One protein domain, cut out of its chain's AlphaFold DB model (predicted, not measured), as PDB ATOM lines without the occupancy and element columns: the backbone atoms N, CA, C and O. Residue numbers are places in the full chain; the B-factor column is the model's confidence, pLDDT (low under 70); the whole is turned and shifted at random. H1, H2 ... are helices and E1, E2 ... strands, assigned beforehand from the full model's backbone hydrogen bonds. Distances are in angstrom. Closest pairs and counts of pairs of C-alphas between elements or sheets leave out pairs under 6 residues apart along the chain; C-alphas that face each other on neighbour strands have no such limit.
ATOM      1  N   ARG A 164     228.536 375.882 243.069       95.25
ATOM      2  CA  ARG A 164     228.410 376.439 244.425       95.25
ATOM      3  C   ARG A 164     229.400 375.782 245.384       95.25
ATOM      4  O   ARG A 164     229.952 376.484 246.225       95.25
ATOM      5  N   LEU A 165     229.615 374.471 245.258       95.31
ATOM      6  CA  LEU A 165     230.604 373.755 246.063       95.31
ATOM      7  C   LEU A 165     232.012 374.255 245.764       95.31
ATOM      8  O   LEU A 165     232.679 374.686 246.698       95.31
ATOM      9  N   GLY A 166     232.411 374.284 244.489       94.19
ATOM     10  CA  GLY A 166     233.743 374.748 244.099       94.19
ATOM     11  C   GLY A 166     233.998 376.213 244.466       94.19
ATOM     12  O   GLY A 166     235.058 376.537 244.998       94.19
ATOM     13  N   ALA A 167     233.003 377.096 244.311       92.38
ATOM     14  CA  ALA A 167     233.114 378.483 244.769       92.38
ATOM     15  C   ALA A 167     233.266 378.603 246.296       92.38
ATOM     16  O   ALA A 167     234.003 379.462 246.776       92.38
ATOM     17  N   GLN A 168     232.573 377.762 247.071       92.06
ATOM     18  CA  GLN A 168     232.670 377.790 248.529       92.06
ATOM     19  C   GLN A 168     234.012 377.239 249.017       92.06
ATOM     20  O   GLN A 168     234.636 377.882 249.853       92.06
ATOM     21  N   THR A 169     234.474 376.100 248.488       93.19
ATOM     22  CA  THR A 169     235.807 375.569 248.821       93.19
ATOM     23  C   THR A 169     236.899 376.547 248.403       93.19
ATOM     24  O   THR A 169     237.781 376.828 249.199       93.19
ATOM     25  N   GLY A 170     236.777 377.185 247.233       90.38
ATOM     26  CA  GLY A 170     237.722 378.216 246.793       90.38
ATOM     27  C   GLY A 170     237.768 379.458 247.693       90.38
ATOM     28  O   GLY A 170     238.831 380.054 247.845       90.38
ATOM     29  N   ARG A 171     236.648 379.847 248.324       87.38
ATOM     30  CA  ARG A 171     236.648 380.930 249.324       87.38
ATOM     31  C   ARG A 171     237.384 380.511 250.593       87.38
ATOM     32  O   ARG A 171     238.258 381.245 251.041       87.38
ATOM     33  N   THR A 172     237.068 379.330 251.121       85.88
ATOM     34  CA  THR A 172     237.759 378.770 252.290       85.88
ATOM     35  C   THR A 172     239.259 378.638 252.029       85.88
ATOM     36  O   THR A 172     240.066 379.004 252.877       85.88
ATOM     37  N   ASP A 173     239.649 378.223 250.823       86.62
ATOM     38  CA  ASP A 173     241.051 378.181 250.419       86.62
ATOM     39  C   ASP A 173     241.694 379.565 250.417       86.62
ATOM     40  O   ASP A 173     242.795 379.738 250.924       86.62
ATOM     41  N   ALA A 174     241.026 380.576 249.861       84.38
ATOM     42  CA  ALA A 174     241.564 381.932 249.849       84.38
ATOM     43  C   ALA A 174     241.810 382.447 251.278       84.38
ATOM     44  O   ALA A 174     242.868 383.017 251.541       84.38
ATOM     45  N   GLU A 175     240.891 382.179 252.206       80.12
ATOM     46  CA  GLU A 175     241.024 382.527 253.626       80.12
ATOM     47  C   GLU A 175     242.190 381.786 254.295       80.12
ATOM     48  O   GLU A 175     243.018 382.402 254.969       80.12
ATOM     49  N   ILE A 176     242.301 380.476 254.069       79.31
ATOM     50  CA  ILE A 176     243.364 379.641 254.637       79.31
ATOM     51  C   ILE A 176     244.732 379.972 254.022       79.31
ATOM     52  O   ILE A 176     245.743 379.941 254.725       79.31
ATOM     53  N   SER A 177     244.776 380.330 252.735       83.25
ATOM     54  CA  SER A 177     246.011 380.593 251.986       83.25
ATOM     55  C   SER A 177     246.836 381.752 252.547       83.25
ATOM     56  O   SER A 177     248.052 381.799 252.367       83.25
ATOM     57  N   VAL A 178     246.183 382.666 253.274       77.94
ATOM     58  CA  VAL A 178     246.842 383.755 254.009       77.94
ATOM     59  C   VAL A 178     247.752 383.210 255.116       77.94
ATOM     60  O   VAL A 178     248.749 383.840 255.457       77.94
ATOM     61  N   LEU A 179     247.419 382.042 255.672       76.19
ATOM     62  CA  LEU A 179     248.111 381.427 256.804       76.19
ATOM     63  C   LEU A 179     249.021 380.261 256.397       76.19
ATOM     64  O   LEU A 179     249.991 379.987 257.100       76.19
ATOM     65  N   GLN A 180     248.717 379.563 255.301       79.69
ATOM     66  CA  GLN A 180     249.480 378.394 254.856       79.69
ATOM     67  C   GLN A 180     249.373 378.166 253.342       79.69
ATOM     68  O   GLN A 180     248.329 378.443 252.758       79.69
ATOM     69  N   PRO A 181     250.415 377.633 252.680       80.88
ATOM     70  CA  PRO A 181     250.330 377.277 251.269       80.88
ATOM     71  C   PRO A 181     249.294 376.167 251.049       80.88
ATOM     72  O   PRO A 181     249.286 375.165 251.764       80.88
ATOM     73  N   LEU A 182     248.453 376.325 250.024       83.25
ATOM     74  CA  LEU A 182     247.471 375.318 249.626       83.25
ATOM     75  C   LEU A 182     247.881 374.631 248.319       83.25
ATOM     76  O   LEU A 182     248.310 375.308 247.377       83.25
ATOM     77  N   PRO A 183     247.747 373.299 248.223       83.25
ATOM     78  CA  PRO A 183     248.057 372.570 247.008       83.25
ATOM     79  C   PRO A 183     247.005 372.874 245.937       83.25
ATOM     80  O   PRO A 183     245.823 372.580 246.092       83.25
ATOM     81  N   SER A 184     247.438 373.436 244.809       84.25
ATOM     82  CA  SER A 184     246.574 373.629 243.636       84.25
ATOM     83  C   SER A 184     246.417 372.353 242.801       84.25
ATOM     84  O   SER A 184     245.462 372.218 242.041       84.25
ATOM     85  N   ALA A 185     247.376 371.436 242.916       91.31
ATOM     86  CA  ALA A 185     247.405 370.139 242.259       91.31
ATOM     87  C   ALA A 185     248.264 369.170 243.079       91.31
ATOM     88  O   ALA A 185     249.177 369.588 243.794       91.31
ATOM     89  N   ALA A 186     247.997 367.874 242.942       93.69
ATOM     90  CA  ALA A 186     248.775 366.822 243.587       93.69
ATOM     91  C   ALA A 186     248.962 365.636 242.640       93.69
ATOM     92  O   ALA A 186     248.136 365.375 241.770       93.69
ATOM     93  N   THR A 187     250.062 364.906 242.798       95.88
ATOM     94  CA  THR A 187     250.277 363.625 242.118       95.88
ATOM     95  C   THR A 187     250.558 362.572 243.173       95.88
ATOM     96  O   THR A 187     251.467 362.738 243.983       95.88
ATOM     97  N   VAL A 188     249.766 361.506 243.163       94.62
ATOM     98  CA  VAL A 188     249.876 360.381 244.087       94.62
ATOM     99  C   VAL A 188     250.184 359.129 243.283       94.62
ATOM    100  O   VAL A 188     249.555 358.864 242.259       94.62
ATOM    101  N   THR A 189     251.154 358.352 243.750       95.94
ATOM    102  CA  THR A 189     251.428 357.018 243.216       95.94
ATOM    103  C   THR A 189     250.795 355.988 244.136       95.94
ATOM    104  O   THR A 189     251.122 355.929 245.320       95.94
ATOM    105  N   LEU A 190     249.890 355.181 243.590       93.75
ATOM    106  CA  LEU A 190     249.248 354.081 244.300       93.75
ATOM    107  C   LEU A 190     249.930 352.774 243.906       93.75
ATOM    108  O   LEU A 190     250.091 352.507 242.718       93.75
ATOM    109  N   THR A 191     250.303 351.956 244.888       94.94
ATOM    110  CA  THR A 191     250.841 350.611 244.651       94.94
ATOM    111  C   THR A 191     249.760 349.590 244.966       94.94
ATOM    112  O   THR A 191     249.312 349.480 246.107       94.94
ATOM    113  N   LEU A 192     249.330 348.845 243.952       93.06
ATOM    114  CA  LEU A 192     248.351 347.777 244.103       93.06
ATOM    115  C   LEU A 192     248.990 346.545 244.752       93.06
ATOM    116  O   LEU A 192     250.205 346.354 244.722       93.06
ATOM    117  N   HIS A 193     248.160 345.642 245.277       93.19
ATOM    118  CA  HIS A 193     248.639 344.387 245.867       93.19
ATOM    119  C   HIS A 193     249.361 343.476 244.852       93.19
ATOM    120  O   HIS A 193     250.171 342.637 245.233       93.19
ATOM    121  N   SER A 194     249.101 343.662 243.553       93.75
ATOM    122  CA  SER A 194     249.814 343.000 242.454       93.75
ATOM    123  C   SER A 194     251.250 343.509 242.252       93.75
ATOM    124  O   SER A 194     252.003 342.899 241.497       93.75
ATOM    125  N   GLY A 195     251.627 344.621 242.892       95.06
ATOM    126  CA  GLY A 195     252.885 345.338 242.667       95.06
ATOM    127  C   GLY A 195     252.837 346.341 241.508       95.06
ATOM    128  O   GLY A 195     253.809 347.062 241.296       95.06
ATOM    129  N   GLU A 196     251.727 346.410 240.769       94.50
ATOM    130  CA  GLU A 196     251.494 347.446 239.762       94.50
ATOM    131  C   GLU A 196     251.370 348.823 240.425       94.50
ATOM    132  O   GLU A 196     250.796 348.952 241.511       94.50
ATOM    133  N   THR A 197     251.904 349.851 239.769       96.00
ATOM    134  CA  THR A 197     251.810 351.236 240.226       96.00
ATOM    135  C   THR A 197     250.926 352.055 239.299       96.00
ATOM    136  O   THR A 197     251.026 351.952 238.078       96.00
ATOM    137  N   LEU A 198     250.068 352.883 239.890       95.56
ATOM    138  CA  LEU A 198     249.186 353.802 239.177       95.56
ATOM    139  C   LEU A 198     249.544 355.237 239.549       95.56
ATOM    140  O   LEU A 198     249.737 355.539 240.731       95.56
ATOM    141  N   THR A 199     249.596 356.130 238.563       96.31
ATOM    142  CA  THR A 199     249.780 357.561 238.814       96.31
ATOM    143  C   THR A 199     248.425 358.251 238.775       96.31
ATOM    144  O   THR A 199     247.764 358.289 237.736       96.31
ATOM    145  N   VAL A 200     248.020 358.843 239.895       96.50
ATOM    146  CA  VAL A 200     246.797 359.641 240.015       96.50
ATOM    147  C   VAL A 200     247.180 361.108 240.129       96.50
ATOM    148  O   VAL A 200     247.990 361.487 240.973       96.50
ATOM    149  N   ARG A 201     246.618 361.944 239.259       96.88
ATOM    150  CA  ARG A 201     246.831 363.391 239.241       96.88
ATOM    151  C   ARG A 201     245.536 364.090 239.613       96.88
ATOM    152  O   ARG A 201     244.524 363.915 238.937       96.88
ATOM    153  N   PHE A 202     245.613 364.900 240.656       96.06
ATOM    154  CA  PHE A 202     244.548 365.763 241.135       96.06
ATOM    155  C   PHE A 202     244.778 367.186 240.642       96.06
ATOM    156  O   PHE A 202     245.900 367.698 240.710       96.06
ATOM    157  N   GLY A 203     243.715 367.828 240.176       95.00
ATOM    158  CA  GLY A 203     243.712 369.228 239.776       95.00
ATOM    159  C   GLY A 203     242.402 369.907 240.149       95.00
ATOM    160  O   GLY A 203     241.639 369.403 240.974       95.00
ATOM    161  N   ARG A 204     242.136 371.055 239.525       94.00
ATOM    162  CA  ARG A 204     240.857 371.762 239.629       94.00
ATOM    163  C   ARG A 204     240.323 372.104 238.250       94.00
ATOM    164  O   ARG A 204     241.086 372.458 237.357       94.00
ATOM    165  N   GLU A 205     239.013 372.004 238.097       94.25
ATOM    166  CA  GLU A 205     238.293 372.474 236.922       94.25
ATOM    167  C   GLU A 205     238.151 374.000 236.977       94.25
ATOM    168  O   GLU A 205     237.691 374.547 237.979       94.25
ATOM    169  N   GLU A 206     238.519 374.694 235.896       91.00
ATOM    170  CA  GLU A 206     238.519 376.164 235.848       91.00
ATOM    171  C   GLU A 206     237.112 376.767 236.007       91.00
ATOM    172  O   GLU A 206     236.937 377.771 236.697       91.00
ATOM    173  N   ASP A 207     236.094 376.140 235.410       91.81
ATOM    174  CA  ASP A 207     234.739 376.700 235.342       91.81
ATOM    175  C   ASP A 207     233.932 376.541 236.636       91.81
ATOM    176  O   ASP A 207     233.095 377.397 236.976       91.81
ATOM    177  N   THR A 208     234.124 375.417 237.328       93.12
ATOM    178  CA  THR A 208     233.344 375.051 238.517       93.12
ATOM    179  C   THR A 208     234.142 375.172 239.807       93.12
ATOM    180  O   THR A 208     233.527 375.364 240.855       93.12
ATOM    181  N   GLY A 209     235.475 375.081 239.745       92.94
ATOM    182  CA  GLY A 209     236.352 374.967 240.907       92.94
ATOM    183  C   GLY A 209     236.326 373.589 241.575       92.94
ATOM    184  O   GLY A 209     236.872 373.451 242.670       92.94
ATOM    185  N   LEU A 210     235.673 372.588 240.969       95.19
ATOM    186  CA  LEU A 210     235.685 371.221 241.484       95.19
ATOM    187  C   LEU A 210     237.041 370.550 241.270       95.19
ATOM    188  O   LEU A 210     237.763 370.847 240.320       95.19
ATOM    189  N   THR A 211     237.364 369.618 242.156       94.88
ATOM    190  CA  THR A 211     238.524 368.742 242.047       94.88
ATOM    191  C   THR A 211     238.355 367.857 240.823       94.88
ATOM    192  O   THR A 211     237.281 367.306 240.588       94.88
ATOM    193  N   THR A 212     239.420 367.721 240.044       96.00
ATOM    194  CA  THR A 212     239.484 366.801 238.908       96.00
ATOM    195  C   THR A 212     240.472 365.688 239.205       96.00
ATOM    196  O   THR A 212     241.482 365.906 239.878       96.00
ATOM    197  N   LEU A 213     240.186 364.492 238.693       96.38
ATOM    198  CA  LEU A 213     241.067 363.336 238.772       96.38
ATOM    199  C   LEU A 213     241.434 362.896 237.359       96.38
ATOM    200  O   LEU A 213     240.595 362.840 236.467       96.38
ATOM    201  N   SER A 214     242.704 362.574 237.144       96.19
ATOM    202  CA  SER A 214     243.158 361.889 235.936       96.19
ATOM    203  C   SER A 214     244.175 360.818 236.299       96.19
ATOM    204  O   SER A 214     244.919 360.953 237.272       96.19
ATOM    205  N   THR A 215     244.222 359.743 235.522       96.00
ATOM    206  CA  THR A 215     245.168 358.646 235.735       96.00
ATOM    207  C   THR A 215     245.714 358.127 234.408       96.00
ATOM    208  O   THR A 215     245.116 358.327 233.353       96.00
ATOM    209  N   ASP A 216     246.887 357.502 234.460       92.38
ATOM    210  CA  ASP A 216     247.453 356.717 233.362       92.38
ATOM    211  C   ASP A 216     246.850 355.303 233.260       92.38
ATOM    212  O   ASP A 216     247.080 354.610 232.269       92.38
ATOM    213  N   SER A 217     246.058 354.885 234.252       92.44
ATOM    214  CA  SER A 217     245.427 353.570 234.298       92.44
ATOM    215  C   SER A 217     244.039 353.555 233.657       92.44
ATOM    216  O   SER A 217     243.205 354.391 233.998       92.44
ATOM    217  N   PRO A 218     243.706 352.555 232.823       91.19
ATOM    218  CA  PRO A 218     242.328 352.346 232.382       91.19
ATOM    219  C   PRO A 218     241.437 351.724 233.473       91.19
ATOM    220  O   PRO A 218     240.242 351.560 233.250       91.19
ATOM    221  N   LEU A 219     242.007 351.317 234.617       86.31
ATOM    222  CA  LEU A 219     241.287 350.609 235.681       86.31
ATOM    223  C   LEU A 219     240.508 351.541 236.615       86.31
ATOM    224  O   LEU A 219     239.640 351.066 237.344       86.31
ATOM    225  N   LEU A 220     240.827 352.836 236.623       89.56
ATOM    226  CA  LEU A 220     240.184 353.807 237.499       89.56
ATOM    227  C   LEU A 220     239.158 354.621 236.716       89.56
ATOM    228  O   LEU A 220     239.492 355.263 235.718       89.56
ATOM    229  N   ASP A 221     237.921 354.624 237.210       91.31
ATOM    230  CA  ASP A 221     236.966 355.656 236.829       91.31
ATOM    231  C   ASP A 221     237.474 357.000 237.361       91.31
ATOM    232  O   ASP A 221     237.907 357.120 238.507       91.31
ATOM    233  N   THR A 222     237.473 357.997 236.488       92.12
ATOM    234  CA  THR A 222     237.941 359.353 236.800       92.12
ATOM    235  C   THR A 222     236.787 360.315 237.062       92.12
ATOM    236  O   THR A 222     237.008 361.495 237.336       92.12
ATOM    237  N   THR A 223     235.555 359.810 236.994       94.12
ATOM    238  CA  THR A 223     234.348 360.554 237.323       94.12
ATOM    239  C   THR A 223     234.302 360.779 238.828       94.12
ATOM    240  O   THR A 223     234.187 359.830 239.596       94.12
ATOM    241  N   LEU A 224     234.395 362.043 239.238       94.31
ATOM    242  CA  LEU A 224     234.223 362.454 240.626       94.31
ATOM    243  C   LEU A 224     232.833 363.048 240.819       94.31
ATOM    244  O   LEU A 224     232.396 363.922 240.062       94.31
ATOM    245  N   GLU A 225     232.155 362.611 241.865       94.94
ATOM    246  CA  GLU A 225     230.937 363.232 242.339       94.94
ATOM    247  C   GLU A 225     231.234 364.441 243.241       94.94
ATOM    248  O   GLU A 225     232.343 364.699 243.710       94.94
ATOM    249  N   ALA A 226     230.186 365.213 243.526       94.81
ATOM    250  CA  ALA A 226     230.262 366.372 244.409       94.81
ATOM    251  C   ALA A 226     230.736 366.030 245.836       94.81
ATOM    252  O   ALA A 226     231.293 366.897 246.510       94.81
ATOM    253  N   HIS A 227     230.486 364.805 246.308       96.31
ATOM    254  CA  HIS A 227     230.946 364.358 247.620       96.31
ATOM    255  C   HIS A 227     232.440 363.995 247.593       96.31
ATOM    256  O   HIS A 227     233.162 364.459 248.474       96.31
ATOM    257  N   ASP A 228     232.920 363.320 246.539       95.62
ATOM    258  CA  ASP A 228     234.346 363.022 246.337       95.62
ATOM    259  C   ASP A 228     235.196 364.298 246.329       95.62
ATOM    260  O   ASP A 228     236.271 364.345 246.921       95.62
ATOM    261  N   HIS A 229     234.690 365.376 245.711       95.50
ATOM    262  CA  HIS A 229     235.346 366.690 245.748       95.50
ATOM    263  C   HIS A 229     235.636 367.159 247.179       95.50
ATOM    264  O   HIS A 229     236.729 367.648 247.450       95.50
ATOM    265  N   LEU A 230     234.671 367.023 248.094       96.38
ATOM    266  CA  LEU A 230     234.821 367.476 249.481       96.38
ATOM    267  C   LEU A 230     235.788 366.585 250.273       96.38
ATOM    268  O   LEU A 230     236.559 367.090 251.092       96.38
ATOM    269  N   GLU A 231     235.769 365.277 250.024       96.06
ATOM    270  CA  GLU A 231     236.685 364.333 250.670       96.06
ATOM    271  C   GLU A 231     238.128 364.533 250.215       96.06
ATOM    272  O   GLU A 231     239.026 364.668 251.047       96.06
ATOM    273  N   LEU A 232     238.344 364.636 248.901       94.94
ATOM    274  CA  LEU A 232     239.661 364.902 248.330       94.94
ATOM    275  C   LEU A 232     240.204 366.255 248.787       94.94
ATOM    276  O   LEU A 232     241.379 366.353 249.134       94.94
ATOM    277  N   HIS A 233     239.357 367.284 248.839       93.44
ATOM    278  CA  HIS A 233     239.741 368.604 249.341       93.44
ATOM    279  C   HIS A 233     240.212 368.537 250.806       93.44
ATOM    280  O   HIS A 233     241.322 368.967 251.107       93.44
ATOM    281  N   THR A 234     239.461 367.865 251.683       93.62
ATOM    282  CA  THR A 234     239.849 367.659 253.096       93.62
ATOM    283  C   THR A 234     241.165 366.880 253.231       93.62
ATOM    284  O   THR A 234     242.019 367.210 254.064       93.62
ATOM    285  N   ALA A 235     241.355 365.839 252.417       93.19
ATOM    286  CA  ALA A 235     242.579 365.044 252.430       93.19
ATOM    287  C   ALA A 235     243.797 365.879 252.004       93.19
ATOM    288  O   ALA A 235     244.840 365.840 252.663       93.19
ATOM    289  N   LEU A 236     243.657 366.676 250.942       91.81
ATOM    290  CA  LEU A 236     244.708 367.574 250.460       91.81
ATOM    291  C   LEU A 236     245.051 368.657 251.489       91.81
ATOM    292  O   LEU A 236     246.235 368.907 251.717       91.81
ATOM    293  N   ASP A 237     244.053 369.229 252.165       90.00
ATOM    294  CA  ASP A 237     244.262 370.192 253.250       90.00
ATOM    295  C   ASP A 237     245.034 369.571 254.420       90.00
ATOM    296  O   ASP A 237     245.952 370.184 254.970       90.00
ATOM    297  N   THR A 238     244.721 368.323 254.774       91.25
ATOM    298  CA  THR A 238     245.440 367.591 255.828       91.25
ATOM    299  C   THR A 238     246.910 367.385 255.455       91.25
ATOM    300  O   THR A 238     247.801 367.636 256.271       91.25
ATOM    301  N   VAL A 239     247.191 366.987 254.209       90.69
ATOM    302  CA  VAL A 239     248.566 366.844 253.704       90.69
ATOM    303  C   VAL A 239     249.294 368.189 253.712       90.69
ATOM    304  O   VAL A 239     250.432 368.265 254.178       90.69
ATOM    305  N   ALA A 240     248.641 369.260 253.257       88.44
ATOM    306  CA  ALA A 240     249.207 370.606 253.231       88.44
ATOM    307  C   ALA A 240     249.609 371.093 254.630       88.44
ATOM    308  O   ALA A 240     250.714 371.609 254.819       88.44
ATOM    309  N   GLN A 241     248.752 370.862 255.629       88.25
ATOM    310  CA  GLN A 241     249.040 371.190 257.024       88.25
ATOM    311  C   GLN A 241     250.260 370.431 257.551       88.25
ATOM    312  O   GLN A 241     251.108 371.018 258.221       88.25
ATOM    313  N   VAL A 242     250.369 369.132 257.256       90.38
ATOM    314  CA  VAL A 242     251.527 368.326 257.671       90.38
ATOM    315  C   VAL A 242     252.805 368.847 257.019       90.38
ATOM    316  O   VAL A 242     253.778 369.092 257.725       90.38
ATOM    317  N   LEU A 243     252.799 369.077 255.703       88.94
ATOM    318  CA  LEU A 243     253.966 369.594 254.981       88.94
ATOM    319  C   LEU A 243     254.403 370.964 255.514       88.94
ATOM    320  O   LEU A 243     255.589 371.172 255.754       88.94
ATOM    321  N   THR A 244     253.450 371.860 255.780       87.25
ATOM    322  CA  THR A 244     253.724 373.204 256.313       87.25
ATOM    323  C   THR A 244     254.407 373.157 257.680       87.25
ATOM    324  O   THR A 244     255.291 373.964 257.940       87.25
ATOM    325  N   ARG A 245     254.075 372.191 258.549       88.56
ATOM    326  CA  ARG A 245     254.752 372.026 259.855       88.56
ATOM    327  C   ARG A 245     256.227 371.624 259.739       88.56
ATOM    328  O   ARG A 245     256.952 371.729 260.726       88.56
ATOM    329  N   HIS A 246     256.651 371.123 258.583       89.69
ATOM    330  CA  HIS A 246     258.014 370.658 258.328       89.69
ATOM    331  C   HIS A 246     258.845 371.616 257.459       89.69
ATOM    332  O   HIS A 246     260.004 371.302 257.177       89.69
TER     333      HIS A 246
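This is residues 164 to 246 of the 247 residues of an uncharacterized protein of Streptomyces candidus (UniProt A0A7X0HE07). A small sheet of three strands has the long helix H2 crossing over one end of one face, and H1 runs side by side with H2, off the sheet. The tight turn of the hairpin E1 and E2 lies at the end far from H1. The 83 printed residues hold named elements in the order H1, E1, E2, E3, H2, mixed helices and strands; the sheet order is E1, E2, E3, all antiparallel. The whole is flat, 42 by 33 by 18 A, and only just compact, close to loose, with a radius of gyration of the C-alphas of 13.9 A.

Begin with E1, residues 186 to 191, E2, 197 to 204, and E3, 211 to 215: a meander, each strand the antiparallel neighbour of the one before. In the hairpin E1 and E2, look for N 188 and O 200, 2.8 A apart; in the hairpin E2 and E3, for N 201 and O 214, 2.8 A. H2, residues 226 to 245, is on one face of the sheet, making two layers, helix over strands, at a height over the sheet of 9.7 A, its local plane fitted to just 6 C-alphas. It lies over E3, and only just not over E1 and E2, on each of which 2 of its C-alphas fall. On the local plane it runs across the strands, 87 degrees to E3; their closest C-alphas, Thr 211 and His 229, are 5.3 A apart. H1, residues 164 to 177, is not on the sheet. H1 and H2 are close but not clearly touching, a shallow tilt of 7 degrees, the same way; their closest C-alphas, Leu 165 and Ala 226, are 7.6 A apart. In H1 every O i to N i+4 pair is within hydrogen-bond range; in H2, 15 of 16.

Find C-alpha 197 at (251.810, 351.236, 240.226), where E2 begins its 23.3 A. H1 starts at C-alpha 164, (228.410, 376.439, 244.425), and runs 19.6 A; H2 runs 29.5 A to C-alpha 245, (254.752, 372.026, 259.855). E1 spans 16.4 A and E3 13.6 A.

The two C-alphas farthest apart are those of Val 178 and Ser 194, 42.5 A. The printed part has no cut, no link is long, and no printed residue is under pLDDT 70.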